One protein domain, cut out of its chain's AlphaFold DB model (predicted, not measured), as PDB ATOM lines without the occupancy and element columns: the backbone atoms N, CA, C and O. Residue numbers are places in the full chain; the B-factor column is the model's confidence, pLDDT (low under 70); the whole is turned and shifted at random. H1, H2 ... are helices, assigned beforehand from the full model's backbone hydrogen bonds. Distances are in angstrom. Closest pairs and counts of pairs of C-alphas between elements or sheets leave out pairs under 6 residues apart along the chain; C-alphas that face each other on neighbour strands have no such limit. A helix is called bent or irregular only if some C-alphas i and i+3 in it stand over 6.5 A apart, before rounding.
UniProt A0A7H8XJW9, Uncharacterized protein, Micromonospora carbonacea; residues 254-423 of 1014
ATOM      1  N   GLU A 254     -13.644  27.182   9.037       82.25
ATOM      2  CA  GLU A 254     -14.839  26.464   9.488       82.25
ATOM      3  C   GLU A 254     -16.016  27.393   9.830       82.25
ATOM      4  O   GLU A 254     -17.176  27.039   9.624       82.25
ATOM      5  N   HIS A 255     -15.741  28.607  10.315       80.00
ATOM      6  CA  HIS A 255     -16.781  29.581  10.631       80.00
ATOM      7  C   HIS A 255     -17.329  30.244   9.365       80.00
ATOM      8  O   HIS A 255     -18.540  30.424   9.246       80.00
ATOM      9  N   ALA A 256     -16.454  30.577   8.410       79.56
ATOM     10  CA  ALA A 256     -16.864  31.110   7.112       79.56
ATOM     11  C   ALA A 256     -17.677  30.072   6.320       79.56
ATOM     12  O   ALA A 256     -18.708  30.406   5.739       79.56
ATOM     13  N   GLU A 257     -17.263  28.802   6.365       84.12
ATOM     14  CA  GLU A 257     -18.008  27.686   5.786       84.12
ATOM     15  C   GLU A 257     -19.385  27.519   6.439       84.12
ATOM     16  O   GLU A 257     -20.386  27.422   5.733       84.12
ATOM     17  N   SER A 258     -19.458  27.522   7.774       83.88
ATOM     18  CA  SER A 258     -20.725  27.408   8.507       83.88
ATOM     19  C   SER A 258     -21.687  28.556   8.178       83.88
ATOM     20  O   SER A 258     -22.866  28.317   7.901       83.88
ATOM     21  N   LEU A 259     -21.177  29.794   8.138       82.12
ATOM     22  CA  LEU A 259     -21.946  30.982   7.766       82.12
ATOM     23  C   LEU A 259     -22.472  30.878   6.330       82.12
ATOM     24  O   LEU A 259     -23.652  31.127   6.090       82.12
ATOM     25  N   PHE A 260     -21.613  30.473   5.390       87.62
ATOM     26  CA  PHE A 260     -22.003  30.276   3.997       87.62
ATOM     27  C   PHE A 260     -23.072  29.188   3.866       87.62
ATOM     28  O   PHE A 260     -24.100  29.423   3.242       87.62
ATOM     29  N   ASN A 261     -22.863  28.018   4.472       87.50
ATOM     30  CA  ASN A 261     -23.782  26.886   4.365       87.50
ATOM     31  C   ASN A 261     -25.154  27.208   4.968       87.50
ATOM     32  O   ASN A 261     -26.170  26.923   4.341       87.50
ATOM     33  N   THR A 262     -25.178  27.823   6.155       85.94
ATOM     34  CA  THR A 262     -26.425  28.189   6.842       85.94
ATOM     35  C   THR A 262     -27.184  29.238   6.043       85.94
ATOM     36  O   THR A 262     -28.326  29.014   5.661       85.94
ATOM     37  N   GLY A 263     -26.534  30.349   5.690       85.00
ATOM     38  CA  GLY A 263     -27.227  31.414   4.976       85.00
ATOM     39  C   GLY A 263     -27.564  31.062   3.518       85.00
ATOM     40  O   GLY A 263     -28.547  31.571   2.987       85.00
ATOM     41  N   CYS A 264     -26.816  30.153   2.879       88.88
ATOM     42  CA  CYS A 264     -27.199  29.576   1.587       88.88
ATOM     43  C   CYS A 264     -28.454  28.708   1.736       88.88
ATOM     44  O   CYS A 264     -29.406  28.902   0.987       88.88
ATOM     45  N   ALA A 265     -28.509  27.814   2.730       88.38
ATOM     46  CA  ALA A 265     -29.703  27.013   3.000       88.38
ATOM     47  C   ALA A 265     -30.937  27.889   3.278       88.38
ATOM     48  O   ALA A 265     -32.005  27.619   2.731       88.38
ATOM     49  N   ASP A 266     -30.776  28.971   4.041       86.69
ATOM     50  CA  ASP A 266     -31.855  29.919   4.333       86.69
ATOM     51  C   ASP A 266     -32.340  30.661   3.076       86.69
ATOM     52  O   ASP A 266     -33.546  30.760   2.844       86.69
ATOM     53  N   ALA A 267     -31.416  31.152   2.238       87.06
ATOM     54  CA  ALA A 267     -31.757  31.833   0.984       87.06
ATOM     55  C   ALA A 267     -32.483  30.896   0.003       87.06
ATOM     56  O   ALA A 267     -33.470  31.280  -0.626       87.06
ATOM     57  N   LEU A 268     -32.041  29.639  -0.093       89.31
ATOM     58  CA  LEU A 268     -32.713  28.622  -0.904       89.31
ATOM     59  C   LEU A 268     -34.092  28.264  -0.343       89.31
ATOM     60  O   LEU A 268     -35.046  28.149  -1.111       89.31
ATOM     61  N   GLY A 269     -34.219  28.155   0.983       87.38
ATOM     62  CA  GLY A 269     -35.494  27.917   1.659       87.38
ATOM     63  C   GLY A 269     -36.519  29.012   1.362       87.38
ATOM     64  O   GLY A 269     -37.649  28.705   0.982       87.38
ATOM     65  N   ARG A 270     -36.119  30.289   1.439       84.69
ATOM     66  CA  ARG A 270     -36.988  31.431   1.093       84.69
ATOM     67  C   ARG A 270     -37.361  31.471  -0.387       84.69
ATOM     68  O   ARG A 270     -38.496  31.804  -0.716       84.69
ATOM     69  N   ALA A 271     -36.454  31.064  -1.274       85.44
ATOM     70  CA  ALA A 271     -36.733  30.930  -2.704       85.44
ATOM     71  C   ALA A 271     -37.538  29.663  -3.068       85.44
ATOM     72  O   ALA A 271     -37.800  29.440  -4.250       85.44
ATOM     73  N   SER A 272     -37.917  28.821  -2.090       86.25
ATOM     74  CA  SER A 272     -38.525  27.496  -2.316       86.25
ATOM     75  C   SER A 272     -37.720  26.627  -3.296       86.25
ATOM     76  O   SER A 272     -38.274  25.880  -4.102       86.25
ATOM     77  N   ALA A 273     -36.394  26.754  -3.244       86.31
ATOM     78  CA  ALA A 273     -35.459  26.135  -4.168       86.31
ATOM     79  C   ALA A 273     -34.806  24.893  -3.547       86.31
ATOM     80  O   ALA A 273     -34.399  24.901  -2.386       86.31
ATOM     81  N   SER A 274     -34.637  23.837  -4.342       84.62
ATOM     82  CA  SER A 274     -33.911  22.625  -3.947       84.62
ATOM     83  C   SER A 274     -32.761  22.339  -4.905       84.62
ATOM     84  O   SER A 274     -32.921  22.450  -6.120       84.62
ATOM     85  N   LEU A 275     -31.616  21.911  -4.373       86.00
ATOM     86  CA  LEU A 275     -30.475  21.473  -5.177       86.00
ATOM     87  C   LEU A 275     -30.596  19.979  -5.500       86.00
ATOM     88  O   LEU A 275     -30.730  19.166  -4.583       86.00
ATOM     89  N   SER A 276     -30.484  19.621  -6.783       85.25
ATOM     90  CA  SER A 276     -30.301  18.229  -7.216       85.25
ATOM     91  C   SER A 276     -28.990  17.644  -6.675       85.25
ATOM     92  O   SER A 276     -28.087  18.392  -6.303       85.25
ATOM     93  N   GLU A 277     -28.836  16.316  -6.660       84.38
ATOM     94  CA  GLU A 277     -27.592  15.674  -6.192       84.38
ATOM     95  C   GLU A 277     -26.350  16.164  -6.955       84.38
ATOM     96  O   GLU A 277     -25.291  16.395  -6.366       84.38
ATOM     97  N   ASP A 278     -26.477  16.376  -8.269       84.38
ATOM     98  CA  ASP A 278     -25.405  16.954  -9.078       84.38
ATOM     99  C   ASP A 278     -25.103  18.407  -8.686       84.38
ATOM    100  O   ASP A 278     -23.941  18.772  -8.507       84.38
ATOM    101  N   ALA A 279     -26.139  19.229  -8.488       87.81
ATOM    102  CA  ALA A 279     -25.971  20.610  -8.049       87.81
ATOM    103  C   ALA A 279     -25.344  20.697  -6.648       87.81
ATOM    104  O   ALA A 279     -24.504  21.560  -6.411       87.81
ATOM    105  N   GLN A 280     -25.676  19.783  -5.732       90.00
ATOM    106  CA  GLN A 280     -25.040  19.706  -4.414       90.00
ATOM    107  C   GLN A 280     -23.542  19.403  -4.530       90.00
ATOM    108  O   GLN A 280     -22.729  20.099  -3.921       90.00
ATOM    109  N   ARG A 281     -23.162  18.418  -5.357       89.69
ATOM    110  CA  ARG A 281     -21.752  18.082  -5.618       89.69
ATOM    111  C   ARG A 281     -20.989  19.279  -6.187       89.69
ATOM    112  O   ARG A 281     -19.940  19.642  -5.665       89.69
ATOM    113  N   ARG A 282     -21.550  19.934  -7.209       91.31
ATOM    114  CA  ARG A 282     -20.952  21.129  -7.822       91.31
ATOM    115  C   ARG A 282     -20.861  22.302  -6.856       91.31
ATOM    116  O   ARG A 282     -19.875  23.024  -6.888       91.31
ATOM    117  N   MET A 283     -21.853  22.491  -5.987       93.12
ATOM    118  CA  MET A 283     -21.806  23.535  -4.964       93.12
ATOM    119  C   MET A 283     -20.633  23.313  -4.005       93.12
ATOM    120  O   MET A 283     -19.922  24.265  -3.696       93.12
ATOM    121  N   VAL A 284     -20.395  22.073  -3.565       91.38
ATOM    122  CA  VAL A 284     -19.227  21.734  -2.732       91.38
ATOM    123  C   VAL A 284     -17.925  22.053  -3.470       91.38
ATOM    124  O   VAL A 284     -17.058  22.723  -2.908       91.38
ATOM    125  N   GLU A 285     -17.817  21.651  -4.740       91.94
ATOM    126  CA  GLU A 285     -16.647  21.935  -5.579       91.94
ATOM    127  C   GLU A 285     -16.400  23.445  -5.746       91.94
ATOM    128  O   GLU A 285     -15.293  23.915  -5.481       91.94
ATOM    129  N   GLU A 286     -17.411  24.235  -6.130       93.00
ATOM    130  CA  GLU A 286     -17.270  25.693  -6.296       93.00
ATOM    131  C   GLU A 286     -16.949  26.397  -4.977       93.00
ATOM    132  O   GLU A 286     -16.127  27.321  -4.927       93.00
ATOM    133  N   ARG A 287     -17.561  25.935  -3.882       91.62
ATOM    134  CA  ARG A 287     -17.323  26.457  -2.539       91.62
ATOM    135  C   ARG A 287     -15.863  26.288  -2.125       91.62
ATOM    136  O   ARG A 287     -15.263  27.240  -1.628       91.62
ATOM    137  N   GLU A 288     -15.285  25.109  -2.342       90.19
ATOM    138  CA  GLU A 288     -13.902  24.796  -1.962       90.19
ATOM    139  C   GLU A 288     -12.862  25.385  -2.925       90.19
ATOM    140  O   GLU A 288     -11.795  25.837  -2.487       90.19
ATOM    141  N   ALA A 289     -13.162  25.390  -4.226       91.50
ATOM    142  CA  ALA A 289     -12.240  25.836  -5.265       91.50
ATOM    143  C   ALA A 289     -12.156  27.366  -5.376       91.50
ATOM    144  O   ALA A 289     -11.073  27.893  -5.650       91.50
ATOM    145  N   LEU A 290     -13.271  28.074  -5.160       93.81
ATOM    146  CA  LEU A 290     -13.374  29.519  -5.372       93.81
ATOM    147  C   LEU A 290     -13.950  30.259  -4.160       93.81
ATOM    148  O   LEU A 290     -13.259  31.114  -3.604       93.81
ATOM    149  N   LEU A 291     -15.190  29.961  -3.750       92.19
ATOM    150  CA  LEU A 291     -15.948  30.866  -2.873       92.19
ATOM    151  C   LEU A 291     -15.277  31.052  -1.508       92.19
ATOM    152  O   LEU A 291     -14.975  32.182  -1.148       92.19
ATOM    153  N   LEU A 292     -14.942  29.981  -0.780       87.62
ATOM    154  CA  LEU A 292     -14.291  30.079   0.540       87.62
ATOM    155  C   LEU A 292     -12.792  30.417   0.472       87.62
ATOM    156  O   LEU A 292     -12.150  30.593   1.506       87.62
ATOM    157  N   LYS A 293     -12.209  30.499  -0.732       88.81
ATOM    158  CA  LYS A 293     -10.839  31.001  -0.929       88.81
ATOM    159  C   LYS A 293     -10.791  32.516  -1.082       88.81
ATOM    160  O   LYS A 293      -9.731  33.085  -0.851       88.81
ATOM    161  N   VAL A 294     -11.904  33.134  -1.480       88.00
ATOM    162  CA  VAL A 294     -12.007  34.584  -1.700       88.00
ATOM    163  C   VAL A 294     -12.905  35.258  -0.658       88.00
ATOM    164  O   VAL A 294     -12.600  36.354  -0.211       88.00
ATOM    165  N   LEU A 295     -13.998  34.615  -0.243       84.25
ATOM    166  CA  LEU A 295     -14.923  35.109   0.779       84.25
ATOM    167  C   LEU A 295     -14.445  34.699   2.173       84.25
ATOM    168  O   LEU A 295     -15.057  33.866   2.843       84.25
ATOM    169  N   THR A 296     -13.321  35.267   2.592       75.56
ATOM    170  CA  THR A 296     -12.713  34.990   3.896       75.56
ATOM    171  C   THR A 296     -13.323  35.811   5.031       75.56
ATOM    172  O   THR A 296     -13.246  35.402   6.190       75.56
ATOM    173  N   GLU A 297     -13.976  36.939   4.725       77.88
ATOM    174  CA  GLU A 297     -14.631  37.786   5.723       77.88
ATOM    175  C   GLU A 297     -16.146  37.526   5.805       77.88
ATOM    176  O   GLU A 297     -16.828  37.439   4.778       77.88
ATOM    177  N   PRO A 298     -16.728  37.532   7.018       77.06
ATOM    178  CA  PRO A 298     -18.166  37.361   7.223       77.06
ATOM    179  C   PRO A 298     -19.036  38.340   6.440       77.06
ATOM    180  O   PRO A 298     -20.038  37.950   5.845       77.06
ATOM    181  N   ARG A 299     -18.628  39.614   6.394       79.31
ATOM    182  CA  ARG A 299     -19.337  40.657   5.644       79.31
ATOM    183  C   ARG A 299     -19.374  40.342   4.144       79.31
ATOM    184  O   ARG A 299     -20.388  40.587   3.496       79.31
ATOM    185  N   SER A 300     -18.298  39.780   3.594       84.00
ATOM    186  CA  SER A 300     -18.213  39.374   2.186       84.00
ATOM    187  C   SER A 300     -19.190  38.228   1.886       84.00
ATOM    188  O   SER A 300     -19.940  38.300   0.911       84.00
ATOM    189  N   VAL A 301     -19.259  37.221   2.766       85.62
ATOM    190  CA  VAL A 301     -20.226  36.108   2.677       85.62
ATOM    191  C   VAL A 301     -21.670  36.614   2.777       85.62
ATOM    192  O   VAL A 301     -22.490  36.304   1.912       85.62
ATOM    193  N   ALA A 302     -21.978  37.443   3.779       82.69
ATOM    194  CA  ALA A 302     -23.316  37.997   3.986       82.69
ATOM    195  C   ALA A 302     -23.801  38.820   2.780       82.69
ATOM    196  O   ALA A 302     -24.951  38.683   2.355       82.69
ATOM    197  N   ARG A 303     -22.918  39.625   2.168       86.44
ATOM    198  CA  ARG A 303     -23.230  40.396   0.950       86.44
ATOM    199  C   ARG A 303     -23.590  39.503  -0.234       86.44
ATOM    200  O   ARG A 303     -24.556  39.813  -0.928       86.44
ATOM    201  N   LEU A 304     -22.847  38.417  -0.469       91.75
ATOM    202  CA  LEU A 304     -23.180  37.453  -1.523       91.75
ATOM    203  C   LEU A 304     -24.566  36.851  -1.284       91.75
ATOM    204  O   LEU A 304     -25.420  36.910  -2.165       91.75
ATOM    205  N   LEU A 305     -24.795  36.308  -0.090       89.50
ATOM    206  CA  LEU A 305     -26.039  35.617   0.238       89.50
ATOM    207  C   LEU A 305     -27.250  36.547   0.171       89.50
ATOM    208  O   LEU A 305     -28.272  36.155  -0.374       89.50
ATOM    209  N   THR A 306     -27.108  37.800   0.606       87.56
ATOM    210  CA  THR A 306     -28.148  38.831   0.452       87.56
ATOM    211  C   THR A 306     -28.511  39.043  -1.018       87.56
ATOM    212  O   THR A 306     -29.675  39.168  -1.377       87.56
ATOM    213  N   GLN A 307     -27.518  39.100  -1.907       91.50
ATOM    214  CA  GLN A 307     -27.775  39.297  -3.335       91.50
ATOM    215  C   GLN A 307     -28.441  38.065  -3.956       91.50
ATOM    216  O   GLN A 307     -29.323  38.212  -4.797       91.50
ATOM    217  N   VAL A 308     -28.060  36.862  -3.529       92.12
ATOM    218  CA  VAL A 308     -28.740  35.629  -3.945       92.12
ATOM    219  C   VAL A 308     -30.195  35.642  -3.472       92.12
ATOM    220  O   VAL A 308     -31.085  35.395  -4.277       92.12
ATOM    221  N   ASP A 309     -30.434  36.015  -2.216       87.62
ATOM    222  CA  ASP A 309     -31.762  36.110  -1.603       87.62
ATOM    223  C   ASP A 309     -32.683  37.109  -2.320       87.62
ATOM    224  O   ASP A 309     -33.863  36.836  -2.510       87.62
ATOM    225  N   ILE A 310     -32.141  38.238  -2.791       88.44
ATOM    226  CA  ILE A 310     -32.900  39.245  -3.547       88.44
ATOM    227  C   ILE A 310     -33.212  38.762  -4.967       88.44
ATOM    228  O   ILE A 310     -34.346  38.876  -5.424       88.44
ATOM    229  N   TYR A 311     -32.209  38.277  -5.703       91.75
ATOM    230  CA  TYR A 311     -32.345  38.086  -7.150       91.75
ATOM    231  C   TYR A 311     -32.813  36.688  -7.557       91.75
ATOM    232  O   TYR A 311     -33.429  36.557  -8.613       91.75
ATOM    233  N   LEU A 312     -32.560  35.649  -6.756       91.25
ATOM    234  CA  LEU A 312     -32.995  34.292  -7.094       91.25
ATOM    235  C   LEU A 312     -34.534  34.175  -7.150       91.25
ATOM    236  O   LEU A 312     -35.031  33.619  -8.131       91.25
ATOM    237  N   PRO A 313     -35.314  34.740  -6.202       88.88
ATOM    238  CA  PRO A 313     -36.775  34.753  -6.306       88.88
ATOM    239  C   PRO A 313     -37.298  35.617  -7.461       88.88
ATOM    240  O   PRO A 313     -38.330  35.288  -8.036       88.88
ATOM    241  N   LEU A 314     -36.594  36.702  -7.815       89.19
ATOM    242  CA  LEU A 314     -36.987  37.591  -8.917       89.19
ATOM    243  C   LEU A 314     -36.823  36.929 -10.286       89.19
ATOM    244  O   LEU A 314     -37.703  37.054 -11.132       89.19
ATOM    245  N   VAL A 315     -35.712  36.223 -10.507       89.88
ATOM    246  CA  VAL A 315     -35.504  35.430 -11.728       89.88
ATOM    247  C   VAL A 315     -36.418  34.206 -11.746       89.88
ATOM    248  O   VAL A 315     -36.920  33.835 -12.803       89.88
ATOM    249  N   GLY A 316     -36.653  33.610 -10.576       88.31
ATOM    250  CA  GLY A 316     -37.315  32.325 -10.405       88.31
ATOM    251  C   GLY A 316     -36.285  31.202 -10.292       88.31
ATOM    252  O   GLY A 316     -35.509  30.953 -11.212       88.31
ATOM    253  N   ALA A 317     -36.286  30.475  -9.171       86.94
ATOM    254  CA  ALA A 317     -35.308  29.413  -8.913       86.94
ATOM    255  C   ALA A 317     -35.402  28.225  -9.891       86.94
ATOM    256  O   ALA A 317     -34.447  27.465 -10.035       86.94
ATOM    257  N   ALA A 318     -36.542  28.068 -10.567       84.31
ATOM    258  CA  ALA A 318     -36.734  27.076 -11.619       84.31
ATOM    259  C   ALA A 318     -36.166  27.512 -12.982       84.31
ATOM    260  O   ALA A 318     -36.117  26.691 -13.887       84.31
ATOM    261  N   GLU A 319     -35.733  28.767 -13.135       88.06
ATOM    262  CA  GLU A 319     -35.320  29.352 -14.419       88.06
ATOM    263  C   GLU A 319     -33.800  29.359 -14.632       88.06
ATOM    264  O   GLU A 319     -33.331  29.711 -15.713       88.06
ATOM    265  N   VAL A 320     -33.021  29.008 -13.605       92.00
ATOM    266  CA  VAL A 320     -31.552  29.021 -13.624       92.00
ATOM    267  C   VAL A 320     -30.989  27.850 -12.829       92.00
ATOM    268  O   VAL A 320     -31.561  27.418 -11.830       92.00
ATOM    269  N   ASP A 321     -29.815  27.365 -13.220       92.56
ATOM    270  CA  ASP A 321     -28.995  26.551 -12.333       92.56
ATOM    271  C   ASP A 321     -28.480  27.394 -11.163       92.56
ATOM    272  O   ASP A 321     -27.786  28.399 -11.344       92.56
ATOM    273  N   ILE A 322     -28.813  26.947  -9.957       93.38
ATOM    274  CA  ILE A 322     -28.578  27.685  -8.716       93.38
ATOM    275  C   ILE A 322     -27.078  27.849  -8.424       93.38
ATOM    276  O   ILE A 322     -26.660  28.896  -7.928       93.38
ATOM    277  N   VAL A 323     -26.248  26.853  -8.748       94.81
ATOM    278  CA  VAL A 323     -24.796  26.921  -8.500       94.81
ATOM    279  C   VAL A 323     -24.153  27.932  -9.443       94.81
ATOM    280  O   VAL A 323     -23.398  28.799  -8.993       94.81
ATOM    281  N   ASP A 324     -24.491  27.867 -10.733       95.31
ATOM    282  CA  ASP A 324     -24.020  28.832 -11.725       95.31
ATOM    283  C   ASP A 324     -24.500  30.251 -11.355       95.31
ATOM    284  O   ASP A 324     -23.739  31.210 -11.479       95.31
ATOM    285  N   PHE A 325     -25.723  30.393 -10.827       95.88
ATOM    286  CA  PHE A 325     -26.292  31.681 -10.417       95.88
ATOM    287  C   PHE A 325     -25.554  32.287  -9.219       95.88
ATOM    288  O   PHE A 325     -25.201  33.470  -9.238       95.88
ATOM    289  N   ILE A 326     -25.276  31.483  -8.189       95.88
ATOM    290  CA  ILE A 326     -24.501  31.908  -7.014       95.88
ATOM    291  C   ILE A 326     -23.075  32.279  -7.430       95.88
ATOM    292  O   ILE A 326     -22.565  33.322  -7.017       95.88
ATOM    293  N   THR A 327     -22.453  31.479  -8.297       96.81
ATOM    294  CA  THR A 327     -21.095  31.729  -8.798       96.81
ATOM    295  C   THR A 327     -21.035  33.013  -9.624       96.81
ATOM    296  O   THR A 327     -20.181  33.865  -9.379       96.81
ATOM    297  N   LEU A 328     -21.973  33.217 -10.552       97.25
ATOM    298  CA  LEU A 328     -22.046  34.450 -11.335       97.25
ATOM    299  C   LEU A 328     -22.338  35.663 -10.441       97.25
ATOM    300  O   LEU A 328     -21.741  36.722 -10.630       97.25
ATOM    301  N   THR A 329     -23.205  35.513  -9.438       96.38
ATOM    302  CA  THR A 329     -23.499  36.571  -8.462       96.38
ATOM    303  C   THR A 329     -22.258  36.941  -7.651       96.38
ATOM    304  O   THR A 329     -21.987  38.126  -7.455       96.38
ATOM    305  N   PHE A 330     -21.461  35.953  -7.242       96.69
ATOM    306  CA  PHE A 330     -20.164  36.175  -6.613       96.69
ATOM    307  C   PHE A 330     -19.217  36.965  -7.528       96.69
ATOM    308  O   PHE A 330     -18.648  37.966  -7.084       96.69
ATOM    309  N   LEU A 331     -19.089  36.574  -8.802       96.62
ATOM    310  CA  LEU A 331     -18.257  37.291  -9.775       96.62
ATOM    311  C   LEU A 331     -18.752  38.726 -10.000       96.62
ATOM    312  O   LEU A 331     -17.944  39.646 -10.042       96.62
ATOM    313  N   ARG A 332     -20.070  38.941 -10.065       95.69
ATOM    314  CA  ARG A 332     -20.696  40.264 -10.213       95.69
ATOM    315  C   ARG A 332     -20.349  41.217  -9.069       95.69
ATOM    316  O   ARG A 332     -20.103  42.393  -9.316       95.69
ATOM    317  N   ILE A 333     -20.345  40.723  -7.830       94.06
ATOM    318  CA  ILE A 333     -20.079  41.540  -6.635       94.06
ATOM    319  C   ILE A 333     -18.577  41.758  -6.436       94.06
ATOM    320  O   ILE A 333     -18.165  42.845  -6.036       94.06
ATOM    321  N   THR A 334     -17.773  40.724  -6.688       94.38
ATOM    322  CA  THR A 334     -16.341  40.705  -6.347       94.38
ATOM    323  C   THR A 334     -15.470  41.243  -7.481       94.38
ATOM    324  O   THR A 334     -14.493  41.937  -7.218       94.38
ATOM    325  N   TYR A 335     -15.840  40.978  -8.739       96.25
ATOM    326  CA  TYR A 335     -15.092  41.372  -9.941       96.25
ATOM    327  C   TYR A 335     -16.009  42.039 -10.987       96.25
ATOM    328  O   TYR A 335     -16.285  41.459 -12.043       96.25
ATOM    329  N   PRO A 336     -16.486  43.277 -10.746       96.12
ATOM    330  CA  PRO A 336     -17.482  43.919 -11.608       96.12
ATOM    331  C   PRO A 336     -17.052  44.076 -13.075       96.12
ATOM    332  O   PRO A 336     -17.870  43.889 -13.974       96.12
ATOM    333  N   ARG A 337     -15.771  44.378 -13.341       96.44
ATOM    334  CA  ARG A 337     -15.245  44.507 -14.715       96.44
ATOM    335  C   ARG A 337     -15.200  43.173 -15.450       96.44
ATOM    336  O   ARG A 337     -15.546  43.123 -16.626       96.44
ATOM    337  N   LEU A 338     -14.846  42.090 -14.756       96.75
ATOM    338  CA  LEU A 338     -14.944  40.745 -15.316       96.75
ATOM    339  C   LEU A 338     -16.399  40.398 -15.646       96.75
ATOM    340  O   LEU A 338     -16.677  39.930 -16.744       96.75
ATOM    341  N   TYR A 339     -17.339  40.665 -14.739       96.94
ATOM    342  CA  TYR A 339     -18.758  40.425 -15.008       96.94
ATOM    343  C   TYR A 339     -19.263  41.203 -16.233       96.94
ATOM    344  O   TYR A 339     -19.984  40.641 -17.056       96.94
ATOM    345  N   GLN A 340     -18.842  42.461 -16.407       95.50
ATOM    346  CA  GLN A 340     -19.149  43.247 -17.608       95.50
ATOM    347  C   GLN A 340     -18.585  42.608 -18.885       95.50
ATOM    348  O   GLN A 340     -19.294  42.548 -19.888       95.50
ATOM    349  N   ALA A 341     -17.352  42.090 -18.848       94.44
ATOM    350  CA  ALA A 341     -16.761  41.372 -19.978       94.44
ATOM    351  C   ALA A 341     -17.547  40.090 -20.307       94.44
ATOM    352  O   ALA A 341     -17.901  39.863 -21.461       94.44
ATOM    353  N   ILE A 342     -17.913  39.293 -19.295       95.00
ATOM    354  CA  ILE A 342     -18.762  38.103 -19.480       95.00
ATOM    355  C   ILE A 342     -20.099  38.498 -20.123       95.00
ATOM    356  O   ILE A 342     -20.522  37.872 -21.089       95.00
ATOM    357  N   ALA A 343     -20.754  39.553 -19.629       94.19
ATOM    358  CA  ALA A 343     -22.029  40.022 -20.166       94.19
ATOM    359  C   ALA A 343     -21.912  40.514 -21.621       94.19
ATOM    360  O   ALA A 343     -22.820  40.278 -22.420       94.19
ATOM    361  N   MET A 344     -20.803  41.167 -21.981       91.81
ATOM    362  CA  MET A 344     -20.528  41.629 -23.346       91.81
ATOM    363  C   MET A 344     -20.319  40.461 -24.317       91.81
ATOM    364  O   MET A 344     -20.835  40.499 -25.431       91.81
ATOM    365  N   HIS A 345     -19.632  39.406 -23.875       90.00
ATOM    366  CA  HIS A 345     -19.315  38.224 -24.684       90.00
ATOM    367  C   HIS A 345     -20.290  37.052 -24.489       90.00
ATOM    368  O   HIS A 345     -20.013  35.946 -24.945       90.00
ATOM    369  N   ARG A 346     -21.433  37.255 -23.820       90.50
ATOM    370  CA  ARG A 346     -22.325  36.165 -23.385       90.50
ATOM    371  C   ARG A 346     -22.814  35.255 -24.514       90.50
ATOM    372  O   ARG A 346     -22.889  34.052 -24.302       90.50
ATOM    373  N   SER A 347     -23.094  35.797 -25.703       84.31
ATOM    374  CA  SER A 347     -23.487  35.001 -26.873       84.31
ATOM    375  C   SER A 347     -22.319  34.161 -27.389       84.31
ATOM    376  O   SER A 347     -22.464  32.961 -27.577       84.31
ATOM    377  N   THR A 348     -21.129  34.747 -27.533       85.44
ATOM    378  CA  THR A 348     -19.912  34.044 -27.976       85.44
ATOM    379  C   THR A 348     -19.452  32.984 -26.970       85.44
ATOM    380  O   THR A 348     -18.968  31.927 -27.358       85.44
ATOM    381  N   LEU A 349     -19.664  33.213 -25.669       86.50
ATOM    382  CA  LEU A 349     -19.367  32.248 -24.601       86.50
ATOM    383  C   LEU A 349     -20.207  30.965 -24.687       86.50
ATOM    384  O   LEU A 349     -19.827  29.949 -24.091       86.50
ATOM    385  N   VAL A 350     -21.304  30.990 -25.448       82.69
ATOM    386  CA  VAL A 350     -22.196  29.842 -25.664       82.69
ATOM    387  C   VAL A 350     -22.323  29.420 -27.136       82.69
ATOM    388  O   VAL A 350     -22.823  28.327 -27.400       82.69
ATOM    389  N   ASP A 351     -21.798  30.206 -28.085       72.38
ATOM    390  CA  ASP A 351     -21.873  29.995 -29.544       72.38
ATOM    391  C   ASP A 351     -20.540  29.526 -30.183       72.38
ATOM    392  O   ASP A 351     -19.478  29.594 -29.561       72.38
ATOM    393  N   THR A 352     -20.592  28.843 -31.341       60.50
ATOM    394  CA  THR A 352     -19.521  27.979 -31.908       60.50
ATOM    395  C   THR A 352     -18.457  28.703 -32.729       60.50
ATOM    396  O   THR A 352     -17.535  28.055 -33.231       60.50
ATOM    397  N   THR A 353     -18.541  30.024 -32.850       57.34
ATOM    398  CA  THR A 353     -17.685  30.790 -33.759       57.34
ATOM    399  C   THR A 353     -16.437  31.314 -33.031       57.34
ATOM    400  O   THR A 353     -16.546  32.100 -32.099       57.34
ATOM    401  N   ASP A 354     -15.267  30.841 -33.470       65.44
ATOM    402  CA  ASP A 354     -13.897  31.197 -33.049       65.44
ATOM    403  C   ASP A 354     -13.543  31.080 -31.547       65.44
ATOM    404  O   ASP A 354     -13.637  32.008 -30.745       65.44
ATOM    405  N   LEU A 355     -13.067  29.891 -31.160       74.38
ATOM    406  CA  LEU A 355     -12.724  29.556 -29.774       74.38
ATOM    407  C   LEU A 355     -11.357  30.089 -29.318       74.38
ATOM    408  O   LEU A 355     -11.100  30.101 -28.113       74.38
ATOM    409  N   ALA A 356     -10.449  30.445 -30.234       78.25
ATOM    410  CA  ALA A 356      -9.080  30.814 -29.869       78.25
ATOM    411  C   ALA A 356      -9.025  32.237 -29.302       78.25
ATOM    412  O   ALA A 356      -8.529  32.431 -28.190       78.25
ATOM    413  N   ASP A 357      -9.617  33.191 -30.019       80.25
ATOM    414  CA  ASP A 357      -9.686  34.595 -29.608       80.25
ATOM    415  C   ASP A 357     -10.495  34.752 -28.316       80.25
ATOM    416  O   ASP A 357     -10.058  35.408 -27.371       80.25
ATOM    417  N   LEU A 358     -11.620  34.037 -28.207       83.12
ATOM    418  CA  LEU A 358     -12.444  34.046 -27.000       83.12
ATOM    419  C   LEU A 358     -11.681  33.557 -25.758       83.12
ATOM    420  O   LEU A 358     -11.848  34.106 -24.672       83.12
ATOM    421  N   ARG A 359     -10.838  32.523 -25.886       86.25
ATOM    422  CA  ARG A 359     -10.037  32.021 -24.755       86.25
ATOM    423  C   ARG A 359      -8.979  33.028 -24.314       86.25
ATOM    424  O   ARG A 359      -8.734  33.132 -23.116       86.25
ATOM    425  N   ALA A 360      -8.384  33.769 -25.249       85.75
ATOM    426  CA  ALA A 360      -7.394  34.801 -24.942       85.75
ATOM    427  C   ALA A 360      -7.996  35.989 -24.164       85.75
ATOM    428  O   ALA A 360      -7.304  36.607 -23.358       85.75
ATOM    429  N   GLU A 361      -9.288  36.277 -24.346       86.06
ATOM    430  CA  GLU A 361     -10.001  37.329 -23.600       86.06
ATOM    431  C   GLU A 361     -10.279  36.969 -22.127       86.06
ATOM    432  O   GLU A 361     -10.549  37.851 -21.310       86.06
ATOM    433  N   PHE A 362     -10.179  35.687 -21.754       89.75
ATOM    434  CA  PHE A 362     -10.464  35.196 -20.397       89.75
ATOM    435  C   PHE A 362      -9.319  34.371 -19.778       89.75
ATOM    436  O   PHE A 362      -9.537  33.638 -18.809       89.75
ATOM    437  N   ASP A 363      -8.096  34.489 -20.303       89.38
ATOM    438  CA  ASP A 363      -6.905  33.865 -19.715       89.38
ATOM    439  C   ASP A 363      -6.403  34.605 -18.456       89.38
ATOM    440  O   ASP A 363      -6.867  35.691 -18.114       89.38
ATOM    441  N   GLU A 364      -5.433  34.036 -17.730       88.31
ATOM    442  CA  GLU A 364      -4.938  34.639 -16.478       88.31
ATOM    443  C   GLU A 364      -4.377  36.067 -16.659       88.31
ATOM    444  O   GLU A 364      -4.489  36.904 -15.752       88.31
ATOM    445  N   VAL A 365      -3.804  36.374 -17.829       90.06
ATOM    446  CA  VAL A 365      -3.257  37.703 -18.136       90.06
ATOM    447  C   VAL A 365      -4.397  38.693 -18.369       90.06
ATOM    448  O   VAL A 365      -4.367  39.806 -17.838       90.06
ATOM    449  N   ALA A 366      -5.423  38.295 -19.118       91.44
ATOM    450  CA  ALA A 366      -6.625  39.080 -19.352       91.44
ATOM    451  C   ALA A 366      -7.407  39.326 -18.060       91.44
ATOM    452  O   ALA A 366      -7.793  40.463 -17.793       91.44
ATOM    453  N   LEU A 367      -7.542  38.313 -17.200       95.06
ATOM    454  CA  LEU A 367      -8.186  38.455 -15.893       95.06
ATOM    455  C   LEU A 367      -7.498  39.513 -15.023       95.06
ATOM    456  O   LEU A 367      -8.179  40.302 -14.370       95.06
ATOM    457  N   THR A 368      -6.166  39.606 -15.078       93.25
ATOM    458  CA  THR A 368      -5.426  40.674 -14.384       93.25
ATOM    459  C   THR A 368      -5.786  42.065 -14.932       93.25
ATOM    460  O   THR A 368      -5.927  43.010 -14.162       93.25
ATOM    461  N   ARG A 369      -5.998  42.207 -16.254       93.38
ATOM    462  CA  ARG A 369      -6.465  43.467 -16.881       93.38
ATOM    463  C   ARG A 369      -7.922  43.811 -16.537       93.38
ATOM    464  O   ARG A 369      -8.313  44.975 -16.641       93.38
ATOM    465  N   LEU A 370      -8.709  42.810 -16.141       94.56
ATOM    466  CA  LEU A 370     -10.101  42.921 -15.690       94.56
ATOM    467  C   LEU A 370     -10.220  43.085 -14.161       94.56
ATOM    468  O   LEU A 370     -11.287  42.841 -13.598       94.56
ATOM    469  N   ASP A 371      -9.141  43.522 -13.503       93.88
ATOM    470  CA  ASP A 371      -9.040  43.785 -12.061       93.88
ATOM    471  C   ASP A 371      -9.266  42.550 -11.166       93.88
ATOM    472  O   ASP A 371      -9.652  42.671 -10.003       93.88
ATOM    473  N   VAL A 372      -8.990  41.344 -11.675       95.69
ATOM    474  CA  VAL A 372      -8.878  40.146 -10.833       95.69
ATOM    475  C   VAL A 372      -7.474  40.109 -10.212       95.69
ATOM    476  O   VAL A 372      -6.489  40.076 -10.953       95.69
ATOM    477  N   PRO A 373      -7.332  40.075  -8.872       92.50
ATOM    478  CA  PRO A 373      -6.027  39.991  -8.225       92.50
ATOM    479  C   PRO A 373      -5.250  38.750  -8.670       92.50
ATOM    480  O   PRO A 373      -5.816  37.658  -8.738       92.50
ATOM    481  N   ALA A 374      -3.938  38.885  -8.893       90.75
ATOM    482  CA  ALA A 374      -3.070  37.789  -9.342       90.75
ATOM    483  C   ALA A 374      -3.192  36.481  -8.517       90.75
ATOM    484  O   ALA A 374      -3.185  35.407  -9.112       90.75
ATOM    485  N   PRO A 375      -3.382  36.500  -7.178       90.88
ATOM    486  CA  PRO A 375      -3.607  35.267  -6.410       90.88
ATOM    487  C   PRO A 375      -4.926  34.539  -6.735       90.88
ATOM    488  O   PRO A 375      -5.098  33.366  -6.382       90.88
ATOM    489  N   HIS A 376      -5.880  35.231  -7.362       93.81
ATOM    490  CA  HIS A 376      -7.225  34.742  -7.658       93.81
ATOM    491  C   HIS A 376      -7.408  34.354  -9.133       93.81
ATOM    492  O   HIS A 376      -8.299  33.552  -9.414       93.81
ATOM    493  N   THR A 377      -6.573  34.853 -10.056       94.69
ATOM    494  CA  THR A 377      -6.731  34.678 -11.518       94.69
ATOM    495  C   THR A 377      -6.943  33.225 -11.919       94.69
ATOM    496  O   THR A 377      -7.946  32.924 -12.552       94.69
ATOM    497  N   ARG A 378      -6.081  32.301 -11.478       92.88
ATOM    498  CA  ARG A 378      -6.207  30.871 -11.800       92.88
ATOM    499  C   ARG A 378      -7.535  30.264 -11.338       92.88
ATOM    500  O   ARG A 378      -8.193  29.560 -12.092       92.88
ATOM    501  N   ARG A 379      -7.965  30.560 -10.106       94.38
ATOM    502  CA  ARG A 379      -9.228  30.028  -9.549       94.38
ATOM    503  C   ARG A 379     -10.443  30.579 -10.283       94.38
ATOM    504  O   ARG A 379     -11.404  29.849 -10.509       94.38
ATOM    505  N   VAL A 380     -10.389  31.862 -10.638       95.94
ATOM    506  CA  VAL A 380     -11.425  32.526 -11.427       95.94
ATOM    507  C   VAL A 380     -11.454  31.957 -12.845       95.94
ATOM    508  O   VAL A 380     -12.532  31.619 -13.311       95.94
ATOM    509  N   ALA A 381     -10.304  31.747 -13.493       93.38
ATOM    510  CA  ALA A 381     -10.216  31.094 -14.799       93.38
ATOM    511  C   ALA A 381     -10.817  29.680 -14.764       93.38
ATOM    512  O   ALA A 381     -11.648  29.341 -15.605       93.38
ATOM    513  N   ASP A 382     -10.472  28.877 -13.754       92.06
ATOM    514  CA  ASP A 382     -11.031  27.536 -13.582       92.06
ATOM    515  C   ASP A 382     -12.558  27.581 -13.366       92.06
ATOM    516  O   ASP A 382     -13.286  26.745 -13.901       92.06
ATOM    517  N   ALA A 383     -13.070  28.565 -12.618       93.75
ATOM    518  CA  ALA A 383     -14.510  28.765 -12.440       93.75
ATOM    519  C   ALA A 383     -15.205  29.208 -13.731       93.75
ATOM    520  O   ALA A 383     -16.277  28.702 -14.049       93.75
ATOM    521  N   LEU A 384     -14.580  30.082 -14.525       93.75
ATOM    522  CA  LEU A 384     -15.081  30.447 -15.850       93.75
ATOM    523  C   LEU A 384     -15.127  29.238 -16.781       93.75
ATOM    524  O   LEU A 384     -16.096  29.097 -17.511       93.75
ATOM    525  N   GLN A 385     -14.154  28.326 -16.718       90.25
ATOM    526  CA  GLN A 385     -14.211  27.065 -17.468       90.25
ATOM    527  C   GLN A 385     -15.319  26.131 -16.962       90.25
ATOM    528  O   GLN A 385     -15.922  25.403 -17.751       90.25
ATOM    529  N   ARG A 386     -15.623  26.137 -15.656       89.69
ATOM    530  CA  ARG A 386     -16.744  25.364 -15.099       89.69
ATOM    531  C   ARG A 386     -18.103  25.959 -15.460       89.69
ATOM    532  O   ARG A 386     -19.003  25.170 -15.746       89.69
ATOM    533  N   LEU A 387     -18.240  27.285 -15.507       91.56
ATOM    534  CA  LEU A 387     -19.438  27.991 -15.982       91.56
ATOM    535  C   LEU A 387     -19.602  27.863 -17.500       91.56
ATOM    536  O   LEU A 387     -20.683  27.534 -17.972       91.56
ATOM    537  N   PHE A 388     -18.513  28.045 -18.248       90.44
ATOM    538  CA  PHE A 388     -18.444  28.048 -19.707       90.44
ATOM    539  C   PHE A 388     -17.392  27.035 -20.193       90.44
ATOM    540  O   PHE A 388     -16.243  27.399 -20.465       90.44
ATOM    541  N   PRO A 389     -17.770  25.753 -20.377       84.69
ATOM    542  CA  PRO A 389     -16.846  24.692 -20.793       84.69
ATOM    543  C   PRO A 389     -16.068  24.980 -22.080       84.69
ATOM    544  O   PRO A 389     -15.013  24.399 -22.291       84.69
ATOM    545  N   ARG A 390     -16.542  25.892 -22.939       80.25
ATOM    546  CA  ARG A 390     -15.858  26.312 -24.177       80.25
ATOM    547  C   ARG A 390     -14.492  26.952 -23.936       80.25
ATOM    548  O   ARG A 390     -13.601  26.827 -24.780       80.25
ATOM    549  N   LEU A 391     -14.313  27.564 -22.768       86.44
ATOM    550  CA  LEU A 391     -13.050  28.169 -22.360       86.44
ATOM    551  C   LEU A 391     -11.975  27.124 -22.016       86.44
ATOM    552  O   LEU A 391     -10.800  27.470 -21.929       86.44
ATOM    553  N   THR A 392     -12.335  25.843 -21.855       79.56
ATOM    554  CA  THR A 392     -11.347  24.777 -21.640       79.56
ATOM    555  C   THR A 392     -10.635  24.401 -22.938       79.56
ATOM    556  O   THR A 392     -11.238  24.403 -24.009       79.56
ATOM    557  N   THR A 393      -9.353  24.039 -22.859       70.62
ATOM    558  CA  THR A 393      -8.550  23.609 -24.017       70.62
ATOM    559  C   THR A 393      -8.831  22.167 -24.454       70.62
ATOM    560  O   THR A 393      -8.521  21.805 -25.588       70.62
ATOM    561  N   ASP A 394      -9.470  21.355 -23.607       72.00
ATOM    562  CA  ASP A 394      -9.846  19.968 -23.901       72.00
ATOM    563  C   ASP A 394     -11.161  19.901 -24.705       72.00
ATOM    564  O   ASP A 394     -12.266  19.992 -24.163       72.00
ATOM    565  N   LEU A 395     -11.039  19.732 -26.026       60.94
ATOM    566  CA  LEU A 395     -12.166  19.656 -26.965       60.94
ATOM    567  C   LEU A 395     -13.116  18.478 -26.680       60.94
ATOM    568  O   LEU A 395     -14.325  18.621 -26.875       60.94
ATOM    569  N   VAL A 396     -12.604  17.344 -26.188       56.94
ATOM    570  CA  VAL A 396     -13.408  16.144 -25.888       56.94
ATOM    571  C   VAL A 396     -14.216  16.362 -24.611       56.94
ATOM    572  O   VAL A 396     -15.416  16.077 -24.574       56.94
ATOM    573  N   ARG A 397     -13.600  16.944 -23.572       58.88
ATOM    574  CA  ARG A 397     -14.339  17.375 -22.374       58.88
ATOM    575  C   ARG A 397     -15.338  18.484 -22.687       58.88
ATOM    576  O   ARG A 397     -16.443  18.428 -22.162       58.88
ATOM    577  N   SER A 398     -14.992  19.448 -23.539       55.50
ATOM    578  CA  SER A 398     -15.876  20.559 -23.922       55.50
ATOM    579  C   SER A 398     -17.137  20.071 -24.643       55.50
ATOM    580  O   SER A 398     -18.250  20.369 -24.212       55.50
ATOM    581  N   THR A 399     -16.980  19.261 -25.693       52.97
ATOM    582  CA  THR A 399     -18.111  18.716 -26.465       52.97
ATOM    583  C   THR A 399     -18.962  17.767 -25.623       52.97
ATOM    584  O   THR A 399     -20.182  17.925 -25.572       52.97
ATOM    585  N   GLY A 400     -18.344  16.844 -24.880       47.78
ATOM    586  CA  GLY A 400     -19.057  15.910 -24.004       47.78
ATOM    587  C   GLY A 400     -19.752  16.570 -22.806       47.78
ATOM    588  O   GLY A 400     -20.795  16.080 -22.369       47.78
ATOM    589  N   ALA A 401     -19.208  17.668 -22.267       56.03
ATOM    590  CA  ALA A 401     -19.842  18.440 -21.199       56.03
ATOM    591  C   ALA A 401     -21.003  19.292 -21.719       56.03
ATOM    592  O   ALA A 401     -22.016  19.380 -21.038       56.03
ATOM    593  N   GLN A 402     -20.903  19.879 -22.915       55.88
ATOM    594  CA  GLN A 402     -21.999  20.656 -23.505       55.88
ATOM    595  C   GLN A 402     -23.224  19.797 -23.813       55.88
ATOM    596  O   GLN A 402     -24.330  20.166 -23.431       55.88
ATOM    597  N   HIS A 403     -23.027  18.622 -24.420       51.31
ATOM    598  CA  HIS A 403     -24.131  17.698 -24.702       51.31
ATOM    599  C   HIS A 403     -24.823  17.232 -23.418       51.31
ATOM    600  O   HIS A 403     -26.044  17.150 -23.376       51.31
ATOM    601  N   ARG A 404     -24.056  16.990 -22.345       55.25
ATOM    602  CA  ARG A 404     -24.607  16.623 -21.033       55.25
ATOM    603  C   ARG A 404     -25.306  17.775 -20.309       55.25
ATOM    604  O   ARG A 404     -26.107  17.499 -19.432       55.25
ATOM    605  N   ARG A 405     -24.986  19.033 -20.629       66.31
ATOM    606  CA  ARG A 405     -25.486  20.233 -19.930       66.31
ATOM    607  C   ARG A 405     -26.672  20.909 -20.614       66.31
ATOM    608  O   ARG A 405     -27.314  21.744 -19.979       66.31
ATOM    609  N   ARG A 406     -26.957  20.575 -21.876       60.72
ATOM    610  CA  ARG A 406     -28.123  21.091 -22.601       60.72
ATOM    611  C   ARG A 406     -29.397  20.633 -21.888       60.72
ATOM    612  O   ARG A 406     -29.526  19.451 -21.580       60.72
ATOM    613  N   GLY A 407     -30.288  21.568 -21.567       63.34
ATOM    614  CA  GLY A 407     -31.507  21.291 -20.807       63.34
ATOM    615  C   GLY A 407     -31.361  21.321 -19.279       63.34
ATOM    616  O   GLY A 407     -32.357  21.226 -18.568       63.34
ATOM    617  N   GLN A 408     -30.150  21.513 -18.741       73.94
ATOM    618  CA  GLN A 408     -29.900  21.586 -17.289       73.94
ATOM    619  C   GLN A 408     -29.953  23.016 -16.728       73.94
ATOM    620  O   GLN A 408     -29.417  23.274 -15.652       73.94
ATOM    621  N   ARG A 409     -30.550  23.962 -17.470       87.19
ATOM    622  CA  ARG A 409     -30.723  25.372 -17.061       87.19
ATOM    623  C   ARG A 409     -29.413  26.107 -16.754       87.19
ATOM    624  O   ARG A 409     -29.426  27.115 -16.058       87.19
ATOM    625  N   ARG A 410     -28.279  25.586 -17.234       89.00
ATOM    626  CA  ARG A 410     -26.920  26.102 -16.981       89.00
ATOM    627  C   ARG A 410     -26.696  27.415 -17.717       89.00
ATOM    628  O   ARG A 410     -27.251  27.621 -18.791       89.00
ATOM    629  N   ILE A 411     -25.778  28.249 -17.229       91.88
ATOM    630  CA  ILE A 411     -25.440  29.513 -17.911       91.88
ATOM    631  C   ILE A 411     -24.835  29.293 -19.304       91.88
ATOM    632  O   ILE A 411     -25.016  30.117 -20.199       91.88
ATOM    633  N   SER A 412     -24.147  28.162 -19.496       88.38
ATOM    634  CA  SER A 412     -23.587  27.753 -20.786       88.38
ATOM    635  C   SER A 412     -24.620  27.234 -21.786       88.38
ATOM    636  O   SER A 412     -24.235  26.895 -22.901       88.38
ATOM    637  N   ASP A 413     -25.881  27.070 -21.381       86.19
ATOM    638  CA  ASP A 413     -26.962  26.685 -22.284       86.19
ATOM    639  C   ASP A 413     -27.504  27.945 -22.984       86.19
ATOM    640  O   ASP A 413     -28.056  28.810 -22.294       86.19
ATOM    641  N   PRO A 414     -27.382  28.059 -24.323       83.19
ATOM    642  CA  PRO A 414     -27.861  29.221 -25.069       83.19
ATOM    643  C   PRO A 414     -29.335  29.564 -24.826       83.19
ATOM    644  O   PRO A 414     -29.720  30.725 -24.959       83.19
ATOM    645  N   ASP A 415     -30.165  28.581 -24.453       84.12
ATOM    646  CA  ASP A 415     -31.589  28.800 -24.192       84.12
ATOM    647  C   ASP A 415     -31.856  29.430 -22.806       84.12
ATOM    648  O   ASP A 415     -32.948  29.954 -22.573       84.12
ATOM    649  N   TYR A 416     -30.866  29.431 -21.902       88.50
ATOM    650  CA  TYR A 416     -30.974  29.964 -20.536       88.50
ATOM    651  C   TYR A 416     -30.021  31.123 -20.235       88.50
ATOM    652  O   TYR A 416     -30.273  31.863 -19.284       88.50
ATOM    653  N   THR A 417     -28.960  31.333 -21.023       90.31
ATOM    654  CA  THR A 417     -27.921  32.345 -20.752       90.31
ATOM    655  C   THR A 417     -28.490  33.726 -20.423       90.31
ATOM    656  O   THR A 417     -28.087  34.323 -19.429       90.31
ATOM    657  N   GLU A 418     -29.463  34.228 -21.191       88.94
ATOM    658  CA  GLU A 418     -30.041  35.566 -20.973       88.94
ATOM    659  C   GLU A 418     -30.731  35.713 -19.603       88.94
ATOM    660  O   GLU A 418     -30.697  36.793 -19.009       88.94
ATOM    661  N   ARG A 419     -31.287  34.633 -19.035       90.69
ATOM    662  CA  ARG A 419     -31.991  34.654 -17.736       90.69
ATOM    663  C   ARG A 419     -31.058  35.017 -16.577       90.69
ATOM    664  O   ARG A 419     -31.474  35.681 -15.631       90.69
ATOM    665  N   TYR A 420     -29.773  34.676 -16.694       93.88
ATOM    666  CA  TYR A 420     -28.738  35.024 -15.716       93.88
ATOM    667  C   TYR A 420     -28.392  36.519 -15.683       93.88
ATOM    668  O   TYR A 420     -27.901  37.015 -14.666       93.88
ATOM    669  N   PHE A 421     -28.629  37.237 -16.785       93.44
ATOM    670  CA  PHE A 421     -28.314  38.663 -16.912       93.44
ATOM    671  C   PHE A 421     -29.557  39.550 -16.810       93.44
ATOM    672  O   PHE A 421     -29.442  40.688 -16.362       93.44
ATOM    673  N   ALA A 422     -30.737  39.035 -17.171       89.94
ATOM    674  CA  ALA A 422     -31.996  39.769 -17.085       89.94
ATOM    675  C   ALA A 422     -32.408  40.081 -15.637       89.94
ATOM    676  O   ALA A 422     -32.987  41.132 -15.386       89.94
ATOM    677  N   LEU A 423     -32.107  39.184 -14.684       85.88
ATOM    678  CA  LEU A 423     -32.450  39.293 -13.250       85.88
ATOM    679  C   LEU A 423     -33.957  39.403 -12.928       85.88
ATOM    680  O   LEU A 423     -34.337  39.473 -11.761       85.88
TER     681      LEU A 423
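AT A GLANCE: This is residues 254 to 423 of the 1014 residues of an uncharacterized protein of Micromonospora carbonacea (UniProt A0A7H8XJW9). Picture a rounded, all-helix body: at one end the long helices H1 and H3 run side by side, H4 sits near the middle, and H2, H4 and H8 make a loosely formed bundle beside them. At the other end shorter helices and loops take over, with H5 and H7 next to this core, and H6 and H9 touching no helix. The printed part has 170 residues with ten named helices, H1 to H10 in chain order, and no named strand. It is compact, with a radius of gyration of the C-alphas of 15.3 A and spans of 41 by 35 by 26 A.

HOW THE PARTS SIT: Start at H1, residues 254 to 270, which is close to but not clearly touching H2, residues 277 to 294; their closest C-alphas, of Glu 257 and Leu 292, are 6.9 A apart. H2 has a kink of 46 degrees near residue 288 and is irregular, with C-alphas 289 and 292 7.5 A apart. H3, residues 298 to 315, is only just irregular, with C-alphas 310 and 313 6.54 A apart; it touches H1 at a shallow tilt of 18 degrees, the same way, closest at the C-alphas of Ala 267 and Asp 309, 5.0 A. Next find H4, residues 322 to 334: it touches H2 the same way at a shallow tilt of 15 degrees, with the C-alphas of Met 283 and Val 323 closest at 5.7 A. With residues 304 to 312 alone, H3 touches H4 at a steep tilt of 54 degrees, the C-alphas of Leu 304 and Phe 330 being closest at 6.1 A. H5, residues 336 to 344, touches residues 328 to 332 of H4, closest at the C-alphas of Arg 332 and Tyr 339, 5.2 A. H6, residues 355 to 360, is close to but not clearly touching H7, residues 364 to 369; their closest C-alphas, of Ala 360 and Ala 366, are 7.1 A apart. H8, residues 377 to 387, touches H7, about perpendicular at 75 degrees, closest at the C-alphas of Glu 364 and Thr 377, 5.3 A. H8 also touches residues 286 to 290 of H2, opposite ways at 18 degrees, a shallow tilt, closest at the C-alphas of Leu 290 and Arg 379, 5.9 A. H9, residues 395 to 405, is apart from H8. H10, residues 419 to 422, only just touches H3 at residue 315, with 3 pairs of C-alphas within 8 A; Val 315 and Arg 419 have the closest C-alphas, 7.0 A. Each O i to N i+4 pair is within hydrogen-bond range in H1 and H4 to H9, against 12 of 14 in H2 and in H3; H10 is too short for such a pair, and its one O i to N i+3 pair is out of range.

IN THESE COORDINATES: Find C-alpha 254 at (-14.839, 26.464, 9.488), where H1 begins its 24.2 A. H2 measures 24.9 A, H3 25.8 A and H4 18.0 A from first to last C-alpha. H4 begins at C-alpha 322, (-28.578, 27.685, -8.716). H5 measures 12.3 A, H8 15.0 A and H9 15.1 A; H6, H7 and H10 are shorter. H10 ends at C-alpha 422, (-31.996, 39.769, -17.085).

THE WHOLE: The two C-alphas farthest apart, of His 255 and Thr 353, are 44.4 A apart. The printed part has no cut. The link from H9 to H10, residues 406 to 418, is long. The mean pLDDT of the printed part is 85.8; residues 352 to 354 and 395 to 407 are under 70.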